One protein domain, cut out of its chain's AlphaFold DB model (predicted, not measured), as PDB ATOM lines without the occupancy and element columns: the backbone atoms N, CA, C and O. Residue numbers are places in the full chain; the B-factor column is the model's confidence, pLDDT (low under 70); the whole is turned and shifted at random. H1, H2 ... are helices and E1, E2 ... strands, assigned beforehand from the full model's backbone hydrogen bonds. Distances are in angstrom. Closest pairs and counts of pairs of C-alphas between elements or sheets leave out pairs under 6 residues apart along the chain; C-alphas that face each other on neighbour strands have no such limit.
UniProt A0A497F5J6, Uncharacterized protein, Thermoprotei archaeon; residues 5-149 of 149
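This is residues 5 to 149 of the 149 residues of an uncharacterized protein of Thermoprotei archaeon (UniProt A0A497F5J6). A twisted sheet of six antiparallel strands forms the middle, with the long helix H4 running along one face and H3 and the short H1 packing on the other. H2 sits beside the edge strand E1, and the short E6 closes the opposite edge. The printed part has 145 residues, with four named helices and six named strands in the order H1 E1 H2 H3 E2 E3 E4 E5 H4 E6; the class is mixed, helices and strands. The sheet's order is E1 E5 E4 E3 E2 E6. The whole is compact, with a radius of gyration of the C-alphas of 15.5 A and spans of 43 by 34 by 22 A.

H1 is residues 5 to 10, beginning at C-alpha 5 at (-19.063, -19.973, 5.593). E1, residues 14 to 20, precedes H2, residues 25 to 39, 21.1 A long. H3, residues 48 to 65, is 25.7 A long. E2, residues 67 to 75, bends by 69 degrees at residue 70. E3, residues 82 to 93, is 33.7 A long and bends by 56 degrees at residue 90. E4, residues 97 to 108, spans 35.9 A and E5, residues 113 to 121, 27.1 A. H4, residues 124 to 140, is 24.5 A long. E6, residues 145 to 148, ends at C-alpha 148 at (-39.255, -36.556, -4.045).

E2 E3 E4 E5 are a meander, each strand the antiparallel neighbour of the one before, in three hairpins. Within hydrogen-bond range are N 73 and O 86 of E2 and E3, 2.8 A, N 103 and O 87 of E4 and E3, 3.0 A, and N 115 and O 106 of E5 and E4, 2.7 A. At the edges, N 16 of E1 and O 118 of E5 are 2.9 A apart, and N 146 of E6 and O 74 of E2 2.8 A. Helices on both faces give three layers, H1 and H3 on one face and H4 on the other. H4, at a height of 9.0 A, lies over E3 and only just over E4, with 3 of its C-alphas falling on E4; its closest C-alphas to E4 are Ala 127 to Val 102, 6.1 A. H3 touches H1 with residues 55 to 59 alone, the closest C-alphas being Ala 58 and Ile 7, 6.9 A. H2 stands at the sheet's level, its closest C-alphas to E1 being Ala 25 and Met 19, 5.3 A. In H1, H2, H3 and H4 every O i to N i+4 pair is within hydrogen-bond range.

The C-alphas farthest apart, Asp 45 and Glu 142, are 44.7 A apart. The printed part has no cut and no long link. No printed residue is under 70 in pLDDT.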
ATOM      1  N   ILE A   5     -19.913 -19.400   6.644       96.94
ATOM      2  CA  ILE A   5     -19.063 -19.973   5.593       96.94
ATOM      3  C   ILE A   5     -17.807 -20.623   6.188       96.94
ATOM      4  O   ILE A   5     -17.424 -21.715   5.765       96.94
ATOM      5  N   ASP A   6     -17.182 -19.999   7.190       96.38
ATOM      6  CA  ASP A   6     -16.024 -20.577   7.875       96.38
ATOM      7  C   ASP A   6     -16.381 -21.835   8.664       96.38
ATOM      8  O   ASP A   6     -15.618 -22.800   8.615       96.38
ATOM      9  N   ILE A   7     -17.536 -21.848   9.336       97.38
ATOM     10  CA  ILE A   7     -18.049 -23.039  10.028       97.38
ATOM     11  C   ILE A   7     -18.217 -24.181   9.023       97.38
ATOM     12  O   ILE A   7     -17.580 -25.220   9.171       97.38
ATOM     13  N   LEU A   8     -18.976 -23.967   7.943       97.31
ATOM     14  CA  LEU A   8     -19.213 -24.978   6.905       97.31
ATOM     15  C   LEU A   8     -17.907 -25.511   6.305       97.31
ATOM     16  O   LEU A   8     -17.762 -26.708   6.063       97.31
ATOM     17  N   ARG A   9     -16.929 -24.628   6.074       97.12
ATOM     18  CA  ARG A   9     -15.615 -25.011   5.550       97.12
ATOM     19  C   ARG A   9     -14.830 -25.884   6.531       97.12
ATOM     20  O   ARG A   9     -14.152 -26.807   6.090       97.12
ATOM     21  N   LYS A  10     -14.895 -25.595   7.831       97.44
ATOM     22  CA  LYS A  10     -14.179 -26.342   8.882       97.44
ATOM     23  C   LYS A  10     -14.842 -27.673   9.233       97.44
ATOM     24  O   LYS A  10     -14.146 -28.608   9.618       97.44
ATOM     25  N   LEU A  11     -16.158 -27.764   9.057       97.50
ATOM     26  CA  LEU A  11     -16.939 -28.993   9.230       97.50
ATOM     27  C   LEU A  11     -16.965 -29.880   7.969       97.50
ATOM     28  O   LEU A  11     -17.598 -30.931   7.952       97.50
ATOM     29  N   MET A  12     -16.274 -29.474   6.902       96.75
ATOM     30  CA  MET A  12     -16.187 -30.235   5.654       96.75
ATOM     31  C   MET A  12     -15.604 -31.639   5.881       96.75
ATOM     32  O   MET A  12     -14.654 -31.821   6.641       96.75
ATOM     33  N   GLU A  13     -16.140 -32.611   5.144       95.56
ATOM     34  CA  GLU A  13     -15.843 -34.046   5.259       95.56
ATOM     35  C   GLU A  13     -16.193 -34.662   6.624       95.56
ATOM     36  O   GLU A  13     -15.614 -35.678   7.010       95.56
ATOM     37  N   GLY A  14     -17.153 -34.075   7.341       96.62
ATOM     38  CA  GLY A  14     -17.661 -34.577   8.616       96.62
ATOM     39  C   GLY A  14     -19.134 -34.977   8.562       96.62
ATOM     40  O   GLY A  14     -19.871 -34.538   7.675       96.62
ATOM     41  N   THR A  15     -19.519 -35.800   9.532       97.62
ATOM     42  CA  THR A  15     -20.896 -36.184   9.848       97.62
ATOM     43  C   THR A  15     -21.101 -35.889  11.324       97.62
ATOM     44  O   THR A  15     -20.250 -36.258  12.128       97.62
ATOM     45  N   TYR A  16     -22.181 -35.196  11.656       97.75
ATOM     46  CA  TYR A  16     -22.440 -34.683  12.996       97.75
ATOM     47  C   TYR A  16     -23.898 -34.928  13.348       97.75
ATOM     48  O   TYR A  16     -24.757 -34.823  12.473       97.75
ATOM     49  N   SER A  17     -24.177 -35.211  14.612       96.25
ATOM     50  CA  SER A  17     -25.538 -35.400  15.100       96.25
ATOM     51  C   SER A  17     -25.719 -34.811  16.489       96.25
ATOM     52  O   SER A  17     -24.786 -34.757  17.282       96.25
ATOM     53  N   THR A  18     -26.935 -34.369  16.775       95.38
ATOM     54  CA  THR A  18     -27.392 -33.975  18.105       95.38
ATOM     55  C   THR A  18     -28.814 -34.490  18.306       95.38
ATOM     56  O   THR A  18     -29.518 -34.780  17.332       95.38
ATOM     57  N   MET A  19     -29.233 -34.662  19.557       94.81
ATOM     58  CA  MET A  19     -30.570 -35.155  19.866       94.81
ATOM     59  C   MET A  19     -31.076 -34.701  21.236       94.81
ATOM     60  O   MET A  19     -30.305 -34.324  22.116       94.81
ATOM     61  N   THR A  20     -32.387 -34.810  21.430       93.06
ATOM     62  CA  THR A  20     -33.110 -34.574  22.682       93.06
ATOM     63  C   THR A  20     -34.114 -35.706  22.934       93.06
ATOM     64  O   THR A  20     -34.388 -36.520  22.055       93.06
ATOM     65  N   GLY A  21     -34.625 -35.823  24.164       89.31
ATOM     66  CA  GLY A  21     -35.665 -36.806  24.514       89.31
ATOM     67  C   GLY A  21     -35.218 -38.275  24.593       89.31
ATOM     68  O   GLY A  21     -36.034 -39.137  24.909       89.31
ATOM     69  N   SER A  22     -33.932 -38.571  24.375       89.75
ATOM     70  CA  SER A  22     -33.325 -39.902  24.541       89.75
ATOM     71  C   SER A  22     -32.466 -39.982  25.817       89.75
ATOM     72  O   SER A  22     -31.856 -38.975  26.190       89.75
ATOM     73  N   PRO A  23     -32.346 -41.154  26.481       89.56
ATOM     74  CA  PRO A  23     -31.381 -41.363  27.567       89.56
ATOM     75  C   PRO A  23     -29.935 -41.008  27.190       89.56
ATOM     76  O   PRO A  23     -29.186 -40.537  28.045       89.56
ATOM     77  N   ASP A  24     -29.575 -41.182  25.916       89.69
ATOM     78  CA  ASP A  24     -28.222 -40.943  25.400       89.69
ATOM     79  C   ASP A  24     -27.992 -39.476  24.984       89.69
ATOM     80  O   ASP A  24     -26.858 -39.062  24.747       89.69
ATOM     81  N   ALA A  25     -29.049 -38.652  24.958       90.94
ATOM     82  CA  ALA A  25     -28.990 -37.265  24.496       90.94
ATOM     83  C   ALA A  25     -27.901 -36.408  25.177       90.94
ATOM     84  O   ALA A  25     -27.203 -35.686  24.464       90.94
ATOM     85  N   PRO A  26     -27.674 -36.477  26.510       92.88
ATOM     86  CA  PRO A  26     -26.613 -35.695  27.146       92.88
ATOM     87  C   PRO A  26     -25.207 -36.065  26.659       92.88
ATOM     88  O   PRO A  26     -24.337 -35.199  26.567       92.88
ATOM     89  N   GLU A  27     -24.975 -37.345  26.367       93.12
ATOM     90  CA  GLU A  27     -23.690 -37.819  25.861       93.12
ATOM     91  C   GLU A  27     -23.497 -37.407  24.404       93.12
ATOM     92  O   GLU A  27     -22.477 -36.792  24.097       93.12
ATOM     93  N   THR A  28     -24.501 -37.630  23.549       92.56
ATOM     94  CA  THR A  28     -24.467 -37.206  22.141       92.56
ATOM     95  C   THR A  28     -24.252 -35.700  22.007       92.56
ATOM     96  O   THR A  28     -23.403 -35.266  21.233       92.56
ATOM     97  N   PHE A  29     -24.961 -34.892  22.800       95.44
ATOM     98  CA  PHE A  29     -24.797 -33.439  22.808       95.44
ATOM     99  C   PHE A  29     -23.366 -33.023  23.181       95.44
ATOM    100  O   PHE A  29     -22.757 -32.183  22.517       95.44
ATOM    101  N   ARG A  30     -22.792 -33.638  24.221       96.06
ATOM    102  CA  ARG A  30     -21.413 -33.358  24.642       96.06
ATOM    103  C   ARG A  30     -20.403 -33.752  23.563       96.06
ATOM    104  O   ARG A  30     -19.524 -32.951  23.260       96.06
ATOM    105  N   GLU A  31     -20.520 -34.946  22.982       96.44
ATOM    106  CA  GLU A  31     -19.625 -35.416  21.914       96.44
ATOM    107  C   GLU A  31     -19.679 -34.497  20.691       96.44
ATOM    108  O   GLU A  31     -18.638 -34.085  20.172       96.44
ATOM    109  N   PHE A  32     -20.891 -34.101  20.293       97.25
ATOM    110  CA  PHE A  32     -21.113 -33.120  19.241       97.25
ATOM    111  C   PHE A  32     -20.373 -31.814  19.544       97.25
ATOM    112  O   PHE A  32     -19.545 -31.363  18.749       97.25
ATOM    113  N   VAL A  33     -20.609 -31.210  20.711       97.62
ATOM    114  CA  VAL A  33     -19.995 -29.925  21.070       97.62
ATOM    115  C   VAL A  33     -18.472 -30.030  21.155       97.62
ATOM    116  O   VAL A  33     -17.772 -29.138  20.664       97.62
ATOM    117  N   GLU A  34     -17.937 -31.104  21.737       97.31
ATOM    118  CA  GLU A  34     -16.495 -31.339  21.823       97.31
ATOM    119  C   GLU A  34     -15.857 -31.424  20.431       97.31
ATOM    120  O   GLU A  34     -14.871 -30.727  20.159       97.31
ATOM    121  N   GLU A  35     -16.443 -32.198  19.514       97.69
ATOM    122  CA  GLU A  35     -15.942 -32.307  18.144       97.69
ATOM    123  C   GLU A  35     -15.994 -30.956  17.411       97.69
ATOM    124  O   GLU A  35     -15.019 -30.553  16.756       97.69
ATOM    125  N   ILE A  36     -17.094 -30.212  17.559       97.69
ATOM    126  CA  ILE A  36     -17.236 -28.879  16.966       97.69
ATOM    127  C   ILE A  36     -16.180 -27.920  17.524       97.69
ATOM    128  O   ILE A  36     -15.517 -27.239  16.743       97.69
ATOM    129  N   LYS A  37     -15.958 -27.871  18.842       97.44
ATOM    130  CA  LYS A  37     -14.948 -26.995  19.472       97.44
ATOM    131  C   LYS A  37     -13.515 -27.353  19.053       97.44
ATOM    132  O   LYS A  37     -12.628 -26.485  19.029       97.44
ATOM    133  N   VAL A  38     -13.261 -28.610  18.687       97.38
ATOM    134  CA  VAL A  38     -11.982 -29.035  18.096       97.38
ATOM    135  C   VAL A  38     -11.830 -28.489  16.674       97.38
ATOM    136  O   VAL A  38     -10.789 -27.902  16.365       97.38
ATOM    137  N   LYS A  39     -12.853 -28.641  15.823       97.00
ATOM    138  CA  LYS A  39     -12.805 -28.249  14.400       97.00
ATOM    139  C   LYS A  39     -12.989 -26.753  14.157       97.00
ATOM    140  O   LYS A  39     -12.412 -26.210  13.213       97.00
ATOM    141  N   VAL A  40     -13.737 -26.076  15.020       96.94
ATOM    142  CA  VAL A  40     -14.023 -24.638  14.989       96.94
ATOM    143  C   VAL A  40     -13.529 -23.999  16.297       96.94
ATOM    144  O   VAL A  40     -14.326 -23.700  17.187       96.94
ATOM    145  N   PRO A  41     -12.206 -23.777  16.445       94.88
ATOM    146  CA  PRO A  41     -11.623 -23.225  17.667       94.88
ATOM    147  C   PRO A  41     -12.218 -21.887  18.119       94.88
ATOM    148  O   PRO A  41     -12.172 -21.566  19.300       94.88
ATOM    149  N   GLU A  42     -12.794 -21.118  17.196       96.00
ATOM    150  CA  GLU A  42     -13.477 -19.849  17.459       96.00
ATOM    151  C   GLU A  42     -14.738 -19.992  18.329       96.00
ATOM    152  O   GLU A  42     -15.255 -18.985  18.810       96.00
ATOM    153  N   LEU A  43     -15.244 -21.216  18.513       96.00
ATOM    154  CA  LEU A  43     -16.397 -21.532  19.358       96.00
ATOM    155  C   LEU A  43     -16.001 -22.119  20.725       96.00
ATOM    156  O   LEU A  43     -16.879 -22.431  21.520       96.00
ATOM    157  N   ARG A  44     -14.702 -22.275  21.031       94.44
ATOM    158  CA  ARG A  44     -14.237 -22.948  22.263       94.44
ATOM    159  C   ARG A  44     -14.702 -22.286  23.552       94.44
ATOM    160  O   ARG A  44     -15.080 -22.994  24.478       94.44
ATOM    161  N   ASP A  45     -14.675 -20.959  23.579       94.56
ATOM    162  CA  ASP A  45     -15.004 -20.163  24.764       94.56
ATOM    163  C   ASP A  45     -16.510 -19.879  24.892       94.56
ATOM    164  O   ASP A  45     -16.921 -19.163  25.801       94.56
ATOM    165  N   LYS A  46     -17.329 -20.401  23.969       95.25
ATOM    166  CA  LYS A  46     -18.788 -20.292  24.036       95.25
ATOM    167  C   LYS A  46     -19.392 -21.389  24.905       95.25
ATOM    168  O   LYS A  46     -18.832 -22.489  25.016       95.25
ATOM    169  N   ASP A  47     -20.576 -21.103  25.432       97.00
ATOM    170  CA  ASP A  47     -21.393 -22.113  26.089       97.00
ATOM    171  C   ASP A  47     -21.803 -23.206  25.092       97.00
ATOM    172  O   ASP A  47     -22.001 -22.952  23.903       97.00
ATOM    173  N   ASP A  48     -21.956 -24.437  25.575       96.81
ATOM    174  CA  ASP A  48     -22.212 -25.609  24.730       96.81
ATOM    175  C   ASP A  48     -23.491 -25.463  23.886       96.81
ATOM    176  O   ASP A  48     -23.493 -25.755  22.691       96.81
ATOM    177  N   TRP A  49     -24.552 -24.907  24.477       94.56
ATOM    178  CA  TRP A  49     -25.816 -24.631  23.785       94.56
ATOM    179  C   TRP A  49     -25.666 -23.548  22.703       94.56
ATOM    180  O   TRP A  49     -26.311 -23.604  21.657       94.56
ATOM    181  N   GLU A  50     -24.783 -22.562  22.907       96.31
ATOM    182  CA  GLU A  50     -24.481 -21.561  21.881       96.31
ATOM    183  C   GLU A  50     -23.683 -22.170  20.730       96.31
ATOM    184  O   GLU A  50     -23.836 -21.732  19.588       96.31
ATOM    185  N   VAL A  51     -22.812 -23.147  21.013       97.31
ATOM    186  CA  VAL A  51     -22.060 -23.872  19.982       97.31
ATOM    187  C   VAL A  51     -23.012 -24.640  19.079       97.31
ATOM    188  O   VAL A  51     -22.942 -24.459  17.863       97.31
ATOM    189  N   GLU A  52     -23.918 -25.424  19.662       96.62
ATOM    190  CA  GLU A  52     -24.956 -26.139  18.920       96.62
ATOM    191  C   GLU A  52     -25.790 -25.195  18.064       96.62
ATOM    192  O   GLU A  52     -25.774 -25.321  16.839       96.62
ATOM    193  N   ASN A  53     -26.409 -24.181  18.670       96.56
ATOM    194  CA  ASN A  53     -27.237 -23.230  17.933       96.56
ATOM    195  C   ASN A  53     -26.466 -22.543  16.798       96.56
ATOM    196  O   ASN A  53     -26.963 -22.458  15.679       96.56
ATOM    197  N   THR A  54     -25.223 -22.110  17.043       97.38
ATOM    198  CA  THR A  54     -24.409 -21.455  16.004       97.38
ATOM    199  C   THR A  54     -24.151 -22.394  14.815       97.38
ATOM    200  O   THR A  54     -24.124 -21.947  13.666       97.38
ATOM    201  N   VAL A  55     -23.923 -23.688  15.067       97.50
ATOM    202  CA  VAL A  55     -23.703 -24.675  14.002       97.50
ATOM    203  C   VAL A  55     -24.998 -24.967  13.259       97.50
ATOM    204  O   VAL A  55     -24.992 -24.916  12.030       97.50
ATOM    205  N   LEU A  56     -26.100 -25.217  13.968       97.00
ATOM    206  CA  LEU A  56     -27.397 -25.491  13.352       97.00
ATOM    207  C   LEU A  56     -27.865 -24.316  12.482       97.00
ATOM    208  O   LEU A  56     -28.278 -24.526  11.344       97.00
ATOM    209  N   GLU A  57     -27.682 -23.073  12.936       97.75
ATOM    210  CA  GLU A  57     -27.946 -21.876  12.127       97.75
ATOM    211  C   GLU A  57     -27.065 -21.802  10.868       97.75
ATOM    212  O   GLU A  57     -27.524 -21.371   9.808       97.75
ATOM    213  N   ALA A  58     -25.803 -22.241  10.940       97.81
ATOM    214  CA  ALA A  58     -24.922 -22.283   9.774       97.81
ATOM    215  C   ALA A  58     -25.370 -23.338   8.745       97.81
ATOM    216  O   ALA A  58     -25.281 -23.090   7.537       97.81
ATOM    217  N   ILE A  59     -25.864 -24.493   9.207       98.12
ATOM    218  CA  ILE A  59     -26.441 -25.532   8.343       98.12
ATOM    219  C   ILE A  59     -27.748 -25.048   7.718       98.12
ATOM    220  O   ILE A  59     -27.919 -25.170   6.502       98.12
ATOM    221  N   ASP A  60     -28.624 -24.422   8.501       97.56
ATOM    222  CA  ASP A  60     -29.873 -23.847   8.006       97.56
ATOM    223  C   ASP A  60     -29.620 -22.748   6.962       97.56
ATOM    224  O   ASP A  60     -30.212 -22.735   5.876       97.56
ATOM    225  N   TYR A  61     -28.643 -21.877   7.225       97.75
ATOM    226  CA  TYR A  61     -28.179 -20.895   6.253       97.75
ATOM    227  C   TYR A  61     -27.709 -21.562   4.954       97.75
ATOM    228  O   TYR A  61     -28.095 -21.123   3.866       97.75
ATOM    229  N   ALA A  62     -26.899 -22.623   5.038       97.44
ATOM    230  CA  ALA A  62     -26.440 -23.348   3.857       97.44
ATOM    231  C   ALA A  62     -27.627 -23.910   3.067       97.44
ATOM    232  O   ALA A  62     -27.738 -23.633   1.867       97.44
ATOM    233  N   ARG A  63     -28.535 -24.615   3.755       97.44
ATOM    234  CA  ARG A  63     -29.756 -25.207   3.195       97.44
ATOM    235  C   ARG A  63     -30.559 -24.185   2.395       97.44
ATOM    236  O   ARG A  63     -30.934 -24.459   1.260       97.44
ATOM    237  N   HIS A  64     -30.768 -22.994   2.951       97.06
ATOM    238  CA  HIS A  64     -31.634 -21.976   2.355       97.06
ATOM    239  C   HIS A  64     -30.949 -21.043   1.349       97.06
ATOM    240  O   HIS A  64     -31.636 -20.439   0.521       97.06
ATOM    241  N   LYS A  65     -29.628 -20.846   1.433       97.62
ATOM    242  CA  LYS A  65     -28.920 -19.821   0.636       97.62
ATOM    243  C   LYS A  65     -27.926 -20.377  -0.368       97.62
ATOM    244  O   LYS A  65     -27.674 -19.722  -1.376       97.62
ATOM    245  N   LEU A  66     -27.340 -21.537  -0.091       97.88
ATOM    246  CA  LEU A  66     -26.243 -22.093  -0.887       97.88
ATOM    247  C   LEU A  66     -26.645 -23.345  -1.657       97.88
ATOM    248  O   LEU A  66     -25.934 -23.744  -2.582       97.88
ATOM    249  N   CYS A  67     -27.730 -23.986  -1.235       98.31
ATOM    250  CA  CYS A  67     -28.065 -25.343  -1.606       98.31
ATOM    251  C   CYS A  67     -29.288 -25.425  -2.527       98.31
ATOM    252  O   CYS A  67     -30.180 -24.581  -2.528       98.31
ATOM    253  N   SER A  68     -29.323 -26.485  -3.325       98.06
ATOM    254  CA  SER A  68     -30.477 -26.933  -4.100       98.06
ATOM    255  C   SER A  68     -30.695 -28.413  -3.813       98.06
ATOM    256  O   SER A  68     -29.731 -29.184  -3.782       98.06
ATOM    257  N   GLN A  69     -31.944 -28.806  -3.577       97.81
ATOM    258  CA  GLN A  69     -32.304 -30.197  -3.319       97.81
ATOM    259  C   GLN A  69     -31.966 -31.079  -4.533       97.81
ATOM    260  O   GLN A  69     -32.124 -30.664  -5.680       97.81
ATOM    261  N   ILE A  70     -31.458 -32.283  -4.266       97.06
ATOM    262  CA  ILE A  70     -31.214 -33.339  -5.259       97.06
ATOM    263  C   ILE A  70     -32.215 -34.480  -5.080       97.06
ATOM    264  O   ILE A  70     -32.689 -35.041  -6.064       97.06
ATOM    265  N   LYS A  71     -32.426 -34.883  -3.825       97.44
ATOM    266  CA  LYS A  71     -33.302 -35.977  -3.413       97.44
ATOM    267  C   LYS A  71     -33.823 -35.699  -2.019       97.44
ATOM    268  O   LYS A  71     -33.080 -35.162  -1.198       97.44
ATOM    269  N   LYS A  72     -35.046 -36.126  -1.757       97.62
ATOM    270  CA  LYS A  72     -35.688 -36.075  -0.454       97.62
ATOM    271  C   LYS A  72     -36.512 -37.337  -0.268       97.62
ATOM    272  O   LYS A  72     -37.124 -37.798  -1.228       97.62
ATOM    273  N   ALA A  73     -36.555 -37.849   0.947       97.38
ATOM    274  CA  ALA A  73     -37.572 -38.795   1.350       97.38
ATOM    275  C   ALA A  73     -38.099 -38.444   2.729       97.38
ATOM    276  O   ALA A  73     -37.336 -37.997   3.583       97.38
ATOM    277  N   GLU A  74     -39.393 -38.650   2.918       96.62
ATOM    278  CA  GLU A  74     -40.081 -38.430   4.186       96.62
ATOM    279  C   GLU A  74     -40.879 -39.675   4.537       96.62
ATOM    280  O   GLU A  74     -41.520 -40.271   3.671       96.62
ATOM    281  N   VAL A  75     -40.828 -40.072   5.804       94.94
ATOM    282  CA  VAL A  75     -41.671 -41.133   6.348       94.94
ATOM    283  C   VAL A  75     -43.125 -40.689   6.254       94.94
ATOM    284  O   VAL A  75     -43.458 -39.560   6.612       94.94
ATOM    285  N   VAL A  76     -43.997 -41.585   5.791       90.25
ATOM    286  CA  VAL A  76     -45.446 -41.403   5.876       90.25
ATOM    287  C   VAL A  76     -45.831 -41.650   7.331       90.25
ATOM    288  O   VAL A  76     -45.745 -42.787   7.804       90.25
ATOM    289  N   PRO A  77     -46.206 -40.609   8.086       80.75
ATOM    290  CA  PRO A  77     -46.259 -40.739   9.524       80.75
ATOM    291  C   PRO A  77     -47.521 -41.502   9.943       80.75
ATOM    292  O   PRO A  77     -48.636 -41.190   9.520       80.75
ATOM    293  N   ALA A  78     -47.353 -42.513  10.803       75.00
ATOM    294  CA  ALA A  78     -48.474 -43.266  11.371       75.00
ATOM    295  C   ALA A  78     -49.291 -42.429  12.375       75.00
ATOM    296  O   ALA A  78     -50.468 -42.708  12.620       75.00
ATOM    297  N   THR A  79     -48.673 -41.393  12.951       81.31
ATOM    298  CA  THR A  79     -49.276 -40.432  13.878       81.31
ATOM    299  C   THR A  79     -48.944 -39.000  13.446       81.31
ATOM    300  O   THR A  79     -47.886 -38.776  12.874       81.31
ATOM    301  N   PRO A  80     -49.792 -37.996  13.736       83.38
ATOM    302  CA  PRO A  80     -49.509 -36.602  13.368       83.38
ATOM    303  C   PRO A  80     -48.260 -36.001  14.031       83.38
ATOM    304  O   PRO A  80     -47.787 -34.961  13.586       83.38
ATOM    305  N   ASP A  81     -47.777 -36.633  15.102       89.06
ATOM    306  CA  ASP A  81     -46.695 -36.133  15.952       89.06
ATOM    307  C   ASP A  81     -45.312 -36.655  15.537       89.06
ATOM    308  O   ASP A  81     -44.314 -36.212  16.102       89.06
ATOM    309  N   TYR A  82     -45.258 -37.596  14.585       92.56
ATOM    310  CA  TYR A  82     -44.014 -38.167  14.083       92.56
ATOM    311  C   TYR A  82     -43.594 -37.507  12.770       92.56
ATOM    312  O   TYR A  82     -44.390 -37.377  11.837       92.56
ATOM    313  N   TYR A  83     -42.315 -37.171  12.672       93.19
ATOM    314  CA  TYR A  83     -41.653 -36.780  11.440       93.19
ATOM    315  C   TYR A  83     -40.346 -37.559  11.303       93.19
ATOM    316  O   TYR A  83     -39.580 -37.680  12.251       93.19
ATOM    317  N   GLY A  84     -40.078 -38.058  10.103       95.31
ATOM    318  CA  GLY A  84     -38.797 -38.648   9.737       95.31
ATOM    319  C   GLY A  84     -38.468 -38.235   8.314       95.31
ATOM    320  O   GLY A  84     -39.318 -38.354   7.431       95.31
ATOM    321  N   GLY A  85     -37.267 -37.726   8.069       96.88
ATOM    322  CA  GLY A  85     -36.921 -37.169   6.770       96.88
ATOM    323  C   GLY A  85     -35.431 -37.194   6.492       96.88
ATOM    324  O   GLY A  85     -34.627 -36.858   7.349       96.88
ATOM    325  N   ILE A  86     -35.058 -37.531   5.258       98.31
ATOM    326  CA  ILE A  86     -33.681 -37.427   4.781       98.31
ATOM    327  C   ILE A  86     -33.620 -36.682   3.455       98.31
ATOM    328  O   ILE A  86     -34.336 -36.986   2.500       98.31
ATOM    329  N   THR A  87     -32.737 -35.690   3.373       98.44
ATOM    330  CA  THR A  87     -32.595 -34.838   2.189       98.44
ATOM    331  C   THR A  87     -31.138 -34.674   1.786       98.44
ATOM    332  O   THR A  87     -30.278 -34.353   2.603       98.44
ATOM    333  N   VAL A  88     -30.861 -34.832   0.491       98.50
ATOM    334  CA  VAL A  88     -29.557 -34.564  -0.121       98.50
ATOM    335  C   VAL A  88     -29.626 -33.278  -0.923       98.50
ATOM    336  O   VAL A  88     -30.462 -33.124  -1.815       98.50
ATOM    337  N   TYR A  89     -28.661 -32.401  -0.691       98.56
ATOM    338  CA  TYR A  89     -28.505 -31.136  -1.383       98.56
ATOM    339  C   TYR A  89     -27.182 -31.070  -2.149       98.56
ATOM    340  O   TYR A  89     -26.155 -31.613  -1.731       98.56
ATOM    341  N   THR A  90     -27.180 -30.346  -3.269       98.50
ATOM    342  CA  THR A  90     -25.961 -29.828  -3.895       98.50
ATOM    343  C   THR A  90     -25.829 -28.362  -3.539       98.50
ATOM    344  O   THR A  90     -26.786 -27.607  -3.665       98.50
ATOM    345  N   CYS A  91     -24.648 -27.956  -3.097       98.50
ATOM    346  CA  CYS A  91     -24.415 -26.610  -2.608       98.50
ATOM    347  C   CYS A  91     -23.194 -25.990  -3.281       98.50
ATOM    348  O   CYS A  91     -22.274 -26.693  -3.726       98.50
ATOM    349  N   TYR A  92     -23.168 -24.662  -3.358       98.25
ATOM    350  CA  TYR A  92     -22.037 -23.924  -3.904       98.25
ATOM    351  C   TYR A  92     -21.824 -22.599  -3.173       98.25
ATOM    352  O   TYR A  92     -22.755 -21.832  -2.958       98.25
ATOM    353  N   HIS A  93     -20.565 -22.311  -2.852       97.56
ATOM    354  CA  HIS A  93     -20.115 -20.996  -2.404       97.56
ATOM    355  C   HIS A  93     -18.758 -20.688  -3.055       97.56
ATOM    356  O   HIS A  93     -17.959 -21.619  -3.169       97.56
ATOM    357  N   PRO A  94     -18.443 -19.439  -3.452       96.81
ATOM    358  CA  PRO A  94     -17.159 -19.105  -4.078       96.81
ATOM    359  C   PRO A  94     -15.931 -19.570  -3.279       96.81
ATOM    360  O   PRO A  94     -15.024 -20.168  -3.850       96.81
ATOM    361  N   ASP A  95     -15.950 -19.392  -1.956       95.19
ATOM    362  CA  ASP A  95     -14.804 -19.720  -1.087       95.19
ATOM    363  C   ASP A  95     -14.675 -21.209  -0.751       95.19
ATOM    364  O   ASP A  95     -13.614 -21.675  -0.336       95.19
ATOM    365  N   ILE A  96     -15.762 -21.967  -0.901       95.50
ATOM    366  CA  ILE A  96     -15.788 -23.401  -0.596       95.50
ATOM    367  C   ILE A  96     -15.652 -24.202  -1.891       95.50
ATOM    368  O   ILE A  96     -15.025 -25.255  -1.900       95.50
ATOM    369  N   GLY A  97     -16.225 -23.736  -2.997       97.19
ATOM    370  CA  GLY A  97     -16.516 -24.515  -4.198       97.19
ATOM    371  C   GLY A  97     -17.796 -25.343  -4.045       97.19
ATOM    372  O   GLY A  97     -18.570 -25.156  -3.109       97.19
ATOM    373  N   ARG A  98     -18.024 -26.297  -4.955       98.31
ATOM    374  CA  ARG A  98     -19.173 -27.219  -4.869       98.31
ATOM    375  C   ARG A  98     -19.001 -28.188  -3.699       98.31
ATOM    376  O   ARG A  98     -17.900 -28.695  -3.494       98.31
ATOM    377  N   PHE A  99     -20.067 -28.455  -2.962       98.62
ATOM    378  CA  PHE A  99     -20.136 -29.477  -1.918       98.62
ATOM    379  C   PHE A  99     -21.550 -30.070  -1.865       98.62
ATOM    380  O   PHE A  99     -22.425 -29.679  -2.640       98.62
ATOM    381  N   TYR A 100     -21.742 -31.054  -1.001       98.69
ATOM    382  CA  TYR A 100     -22.998 -31.748  -0.781       98.69
ATOM    383  C   TYR A 100     -23.303 -31.732   0.707       98.69
ATOM    384  O   TYR A 100     -22.389 -31.873   1.524       98.69
ATOM    385  N   LEU A 101     -24.576 -31.535   1.015       98.69
ATOM    386  CA  LEU A 101     -25.116 -31.541   2.364       98.69
ATOM    387  C   LEU A 101     -26.177 -32.638   2.422       98.69
ATOM    388  O   LEU A 101     -27.048 -32.680   1.554       98.69
ATOM    389  N   VAL A 102     -26.078 -33.522   3.402       98.62
ATOM    390  CA  VAL A 102     -27.137 -34.475   3.750       98.62
ATOM    391  C   VAL A 102     -27.682 -34.040   5.097       98.62
ATOM    392  O   VAL A 102     -26.883 -33.704   5.964       98.62
ATOM    393  N   ILE A 103     -29.000 -33.995   5.241       98.44
ATOM    394  CA  ILE A 103     -29.692 -33.753   6.510       98.44
ATOM    395  C   ILE A 103     -30.620 -34.945   6.735       98.44
ATOM    396  O   ILE A 103     -31.374 -35.275   5.820       98.44
ATOM    397  N   ASP A 104     -30.534 -35.575   7.903       97.88
ATOM    398  CA  ASP A 104     -31.419 -36.650   8.369       97.88
ATOM    399  C   ASP A 104     -31.984 -36.252   9.735       97.88
ATOM    400  O   ASP A 104     -31.238 -35.969  10.679       97.88
ATOM    401  N   GLU A 105     -33.306 -36.157   9.781       96.38
ATOM    402  CA  GLU A 105     -34.110 -35.591  10.854       96.38
ATOM    403  C   GLU A 105     -35.149 -36.616  11.295       96.38
ATOM    404  O   GLU A 105     -35.791 -37.267  10.469       96.38
ATOM    405  N   GLU A 106     -35.347 -36.718  12.601       95.25
ATOM    406  CA  GLU A 106     -36.413 -37.519  13.188       95.25
ATOM    407  C   GLU A 106     -36.967 -36.795  14.412       95.25
ATOM    408  O   GLU A 106     -36.208 -36.334  15.255       95.25
ATOM    409  N   GLU A 107     -38.282 -36.656  14.509       94.00
ATOM    410  CA  GLU A 107     -38.955 -35.967  15.605       94.00
ATOM    411  C   GLU A 107     -40.199 -36.755  16.009       94.00
ATOM    412  O   GLU A 107     -40.979 -37.188  15.163       94.00
ATOM    413  N   ASP A 108     -40.389 -36.926  17.313       93.56
ATOM    414  CA  ASP A 108     -41.629 -37.410  17.906       93.56
ATOM    415  C   ASP A 108     -42.045 -36.445  19.019       93.56
ATOM    416  O   ASP A 108     -41.552 -36.486  20.156       93.56
ATOM    417  N   ALA A 109     -42.982 -35.559  18.683       89.44
ATOM    418  CA  ALA A 109     -43.460 -34.525  19.591       89.44
ATOM    419  C   ALA A 109     -44.182 -35.106  20.820       89.44
ATOM    420  O   ALA A 109     -44.194 -34.476  21.882       89.44
ATOM    421  N   SER A 110     -44.751 -36.312  20.709       90.69
ATOM    422  CA  SER A 110     -45.463 -36.977  21.805       90.69
ATOM    423  C   SER A 110     -44.512 -37.440  22.916       90.69
ATOM    424  O   SER A 110     -44.880 -37.424  24.094       90.69
ATOM    425  N   SER A 111     -43.282 -37.822  22.566       90.50
ATOM    426  CA  SER A 111     -42.238 -38.210  23.525       90.50
ATOM    427  C   SER A 111     -41.239 -37.087  23.834       90.50
ATOM    428  O   SER A 111     -40.462 -37.204  24.784       90.50
ATOM    429  N   GLY A 112     -41.288 -35.979  23.087       91.81
ATOM    430  CA  GLY A 112     -40.305 -34.898  23.178       91.81
ATOM    431  C   GLY A 112     -38.936 -35.306  22.630       91.81
ATOM    432  O   GLY A 112     -37.918 -34.780  23.082       91.81
ATOM    433  N   TYR A 113     -38.918 -36.273  21.711       94.19
ATOM    434  CA  TYR A 113     -37.723 -36.760  21.039       94.19
ATOM    435  C   TYR A 113     -37.467 -35.964  19.763       94.19
ATOM    436  O   TYR A 113     -38.379 -35.749  18.967       94.19
ATOM    437  N   ALA A 114     -36.217 -35.566  19.555       94.50
ATOM    438  CA  ALA A 114     -35.757 -35.027  18.286       94.50
ATOM    439  C   ALA A 114     -34.319 -35.470  18.034       94.50
ATOM    440  O   ALA A 114     -33.481 -35.409  18.929       94.50
ATOM    441  N   HIS A 115     -34.019 -35.877  16.812       96.19
ATOM    442  CA  HIS A 115     -32.694 -36.196  16.316       96.19
ATOM    443  C   HIS A 115     -32.433 -35.384  15.054       96.19
ATOM    444  O   HIS A 115     -33.238 -35.364  14.123       96.19
ATOM    445  N   TYR A 116     -31.281 -34.725  15.025       97.00
ATOM    446  CA  TYR A 116     -30.823 -33.946  13.890       97.00
ATOM    447  C   TYR A 116     -29.405 -34.361  13.545       97.00
ATOM    448  O   TYR A 116     -28.492 -34.218  14.360       97.00
ATOM    449  N   SER A 117     -29.196 -34.832  12.320       97.56
ATOM    450  CA  SER A 117     -27.868 -35.157  11.818       97.56
ATOM    451  C   SER A 117     -27.613 -34.549  10.451       97.56
ATOM    452  O   SER A 117     -28.520 -34.361   9.638       97.56
ATOM    453  N   PHE A 118     -26.351 -34.219  10.195       98.38
ATOM    454  CA  PHE A 118     -25.936 -33.678   8.918       98.38
ATOM    455  C   PHE A 118     -24.538 -34.135   8.515       98.38
ATOM    456  O   PHE A 118     -23.622 -34.239   9.333       98.38
ATOM    457  N   THR A 119     -24.352 -34.317   7.212       98.62
ATOM    458  CA  THR A 119     -23.049 -34.583   6.595       98.62
ATOM    459  C   THR A 119     -22.707 -33.484   5.610       98.62
ATOM    460  O   THR A 119     -23.495 -33.174   4.719       98.62
ATOM    461  N   ILE A 120     -21.483 -32.958   5.690       98.19
ATOM    462  CA  ILE A 120     -20.927 -32.033   4.696       98.19
ATOM    463  C   ILE A 120     -19.775 -32.731   3.975       98.19
ATOM    464  O   ILE A 120     -18.807 -33.152   4.600       98.19
ATOM    465  N   THR A 121     -19.826 -32.849   2.647       98.44
ATOM    466  CA  THR A 121     -18.766 -33.527   1.875       98.44
ATOM    467  C   THR A 121     -18.596 -32.962   0.468       98.44
ATOM    468  O   THR A 121     -19.533 -32.476  -0.163       98.44
ATOM    469  N   LYS A 122     -17.390 -33.064  -0.092       98.06
ATOM    470  CA  LYS A 122     -17.102 -32.831  -1.514       98.06
ATOM    471  C   LYS A 122     -17.491 -34.010  -2.395       98.06
ATOM    472  O   LYS A 122     -17.581 -33.864  -3.617       98.06
ATOM    473  N   ASN A 123     -17.722 -35.180  -1.808       98.00
ATOM    474  CA  ASN A 123     -17.954 -36.408  -2.541       98.00
ATOM    475  C   ASN A 123     -19.452 -36.675  -2.743       98.00
ATOM    476  O   ASN A 123     -20.130 -37.204  -1.865       98.00
ATOM    477  N   ARG A 124     -19.947 -36.422  -3.962       97.81
ATOM    478  CA  ARG A 124     -21.339 -36.715  -4.348       97.81
ATOM    479  C   ARG A 124     -21.752 -38.157  -4.056       97.81
ATOM    480  O   ARG A 124     -22.878 -38.402  -3.647       97.81
ATOM    481  N   ARG A 125     -20.853 -39.118  -4.304       97.88
ATOM    482  CA  ARG A 125     -21.138 -40.545  -4.101       97.88
ATOM    483  C   ARG A 125     -21.220 -40.902  -2.623       97.88
ATOM    484  O   ARG A 125     -21.871 -41.880  -2.298       97.88
ATOM    485  N   LYS A 126     -20.535 -40.166  -1.743       97.44
ATOM    486  CA  LYS A 126     -20.694 -40.331  -0.294       97.44
ATOM    487  C   LYS A 126     -22.085 -39.843   0.118       97.44
ATOM    488  O   LYS A 126     -22.849 -40.639   0.634       97.44
ATOM    489  N   ALA A 127     -22.443 -38.613  -0.253       97.88
ATOM    490  CA  ALA A 127     -23.740 -38.025   0.092       97.88
ATOM    491  C   ALA A 127     -24.945 -38.855  -0.394       97.88
ATOM    492  O   ALA A 127     -25.887 -39.086   0.351       97.88
ATOM    493  N   LEU A 128     -24.910 -39.348  -1.639       98.06
ATOM    494  CA  LEU A 128     -25.987 -40.198  -2.161       98.06
ATOM    495  C   LEU A 128     -26.054 -41.571  -1.480       98.06
ATOM    496  O   LEU A 128     -27.139 -42.121  -1.357       98.06
ATOM    497  N   ARG A 129     -24.915 -42.113  -1.042       97.75
ATOM    498  CA  ARG A 129     -24.876 -43.402  -0.352       97.75
ATOM    499  C   ARG A 129     -25.490 -43.312   1.036       97.75
ATOM    500  O   ARG A 129     -26.229 -44.209   1.392       97.75
ATOM    501  N   GLU A 130     -25.228 -42.236   1.773       96.38
ATOM    502  CA  GLU A 130     -25.857 -42.019   3.084       96.38
ATOM    503  C   GLU A 130     -27.384 -41.946   2.960       96.38
ATOM    504  O   GLU A 130     -28.100 -42.595   3.714       96.38
ATOM    505  N   TYR A 131     -27.884 -41.261   1.925       97.50
ATOM    506  CA  TYR A 131     -29.307 -41.300   1.587       97.50
ATOM    507  C   TYR A 131     -29.798 -42.722   1.310       97.50
ATOM    508  O   TYR A 131     -30.782 -43.167   1.888       97.50
ATOM    509  N   GLU A 132     -29.109 -43.459   0.439       97.31
ATOM    510  CA  GLU A 132     -29.484 -44.834   0.090       97.31
ATOM    511  C   GLU A 132     -29.446 -45.783   1.299       97.31
ATOM    512  O   GLU A 132     -30.294 -46.669   1.396       97.31
ATOM    513  N   GLU A 133     -28.499 -45.595   2.220       97.31
ATOM    514  CA  GLU A 133     -28.374 -46.356   3.466       97.31
ATOM    515  C   GLU A 133     -29.563 -46.094   4.399       97.31
ATOM    516  O   GLU A 133     -30.148 -47.058   4.894       97.31
ATOM    517  N   ARG A 134     -30.009 -44.839   4.555       96.31
ATOM    518  CA  ARG A 134     -31.217 -44.514   5.336       96.31
ATOM    519  C   ARG A 134     -32.489 -45.077   4.706       96.31
ATOM    520  O   ARG A 134     -33.278 -45.712   5.395       96.31
ATOM    521  N   ILE A 135     -32.656 -44.935   3.387       97.06
ATOM    522  CA  ILE A 135     -33.787 -45.540   2.660       97.06
ATOM    523  C   ILE A 135     -33.802 -47.058   2.833       97.06
ATOM    524  O   ILE A 135     -34.859 -47.676   2.948       97.06
ATOM    525  N   LYS A 136     -32.624 -47.686   2.811       96.88
ATOM    526  CA  LYS A 136     -32.505 -49.121   3.030       96.88
ATOM    527  C   LYS A 136     -32.926 -49.496   4.456       96.88
ATOM    528  O   LYS A 136     -33.668 -50.463   4.586       96.88
ATOM    529  N   ALA A 137     -32.510 -48.734   5.468       95.50
ATOM    530  CA  ALA A 137     -32.923 -48.950   6.854       95.50
ATOM    531  C   ALA A 137     -34.452 -48.881   7.004       95.50
ATOM    532  O   ALA A 137     -35.051 -49.837   7.482       95.50
ATOM    533  N   TRP A 138     -35.105 -47.847   6.459       95.19
ATOM    534  CA  TRP A 138     -36.572 -47.745   6.487       95.19
ATOM    535  C   TRP A 138     -37.277 -48.923   5.812       95.19
ATOM    536  O   TRP A 138     -38.281 -49.415   6.316       95.19
ATOM    537  N   LYS A 139     -36.740 -49.434   4.696       94.56
ATOM    538  CA  LYS A 139     -37.287 -50.641   4.052       94.56
ATOM    539  C   LYS A 139     -37.147 -51.889   4.922       94.56
ATOM    540  O   LYS A 139     -38.030 -52.738   4.884       94.56
ATOM    541  N   GLU A 140     -36.034 -52.032   5.638       95.88
ATOM    542  CA  GLU A 140     -35.795 -53.155   6.557       95.88
ATOM    543  C   GLU A 140     -36.681 -53.064   7.810       95.88
ATOM    544  O   GLU A 140     -37.095 -54.094   8.335       95.88
ATOM    545  N   GLU A 141     -37.015 -51.847   8.236       93.25
ATOM    546  CA  GLU A 141     -37.933 -51.537   9.341       93.25
ATOM    547  C   GLU A 141     -39.417 -51.550   8.924       93.25
ATOM    548  O   GLU A 141     -40.287 -51.297   9.754       93.25
ATOM    549  N   GLU A 142     -39.718 -51.850   7.654       92.31
ATOM    550  CA  GLU A 142     -41.073 -51.832   7.075       92.31
ATOM    551  C   GLU A 142     -41.794 -50.474   7.230       92.31
ATOM    552  O   GLU A 142     -43.022 -50.402   7.295       92.31
ATOM    553  N   VAL A 143     -41.026 -49.381   7.251       91.50
ATOM    554  CA  VAL A 143     -41.527 -48.005   7.322       91.50
ATOM    555  C   VAL A 143     -41.960 -47.540   5.929       91.50
ATOM    556  O   VAL A 143     -41.202 -47.637   4.959       91.50
ATOM    557  N   GLU A 144     -43.179 -47.011   5.816       92.88
ATOM    558  CA  GLU A 144     -43.659 -46.372   4.586       92.88
ATOM    559  C   GLU A 144     -43.047 -44.971   4.434       92.88
ATOM    560  O   GLU A 144     -42.986 -44.203   5.390       92.88
ATOM    561  N   PHE A 145     -42.600 -44.614   3.229       94.62
ATOM    562  CA  PHE A 145     -42.005 -43.307   2.935       94.62
ATOM    563  C   PHE A 145     -42.306 -42.867   1.498       94.62
ATOM    564  O   PHE A 145     -42.555 -43.691   0.614       94.62
ATOM    565  N   GLU A 146     -42.228 -41.562   1.251       94.88
ATOM    566  CA  GLU A 146     -42.381 -40.947  -0.068       94.88
ATOM    567  C   GLU A 146     -41.060 -40.323  -0.525       94.88
ATOM    568  O   GLU A 146     -40.453 -39.540   0.201       94.88
ATOM    569  N   GLU A 147     -40.613 -40.637  -1.746       94.31
ATOM    570  CA  GLU A 147     -39.428 -40.013  -2.354       94.31
ATOM    571  C   GLU A 147     -39.826 -38.855  -3.282       94.31
ATOM    572  O   GLU A 147     -40.686 -39.000  -4.151       94.31
ATOM    573  N   THR A 148     -39.132 -37.724  -3.162       89.94
ATOM    574  CA  THR A 148     -39.255 -36.556  -4.045       89.94
ATOM    575  C   THR A 148     -37.901 -36.213  -4.672       89.94
ATOM    576  O   THR A 148     -36.853 -36.301  -4.024       89.94
ATOM    577  N   ILE A 149     -37.923 -35.823  -5.953       75.81
ATOM    578  CA  ILE A 149     -36.753 -35.350  -6.713       75.81
ATOM    579  C   ILE A 149     -36.795 -33.826  -6.772       75.81
ATOM    580  O   ILE A 149     -37.724 -33.302  -7.428       75.81
TER     581      ILE A 149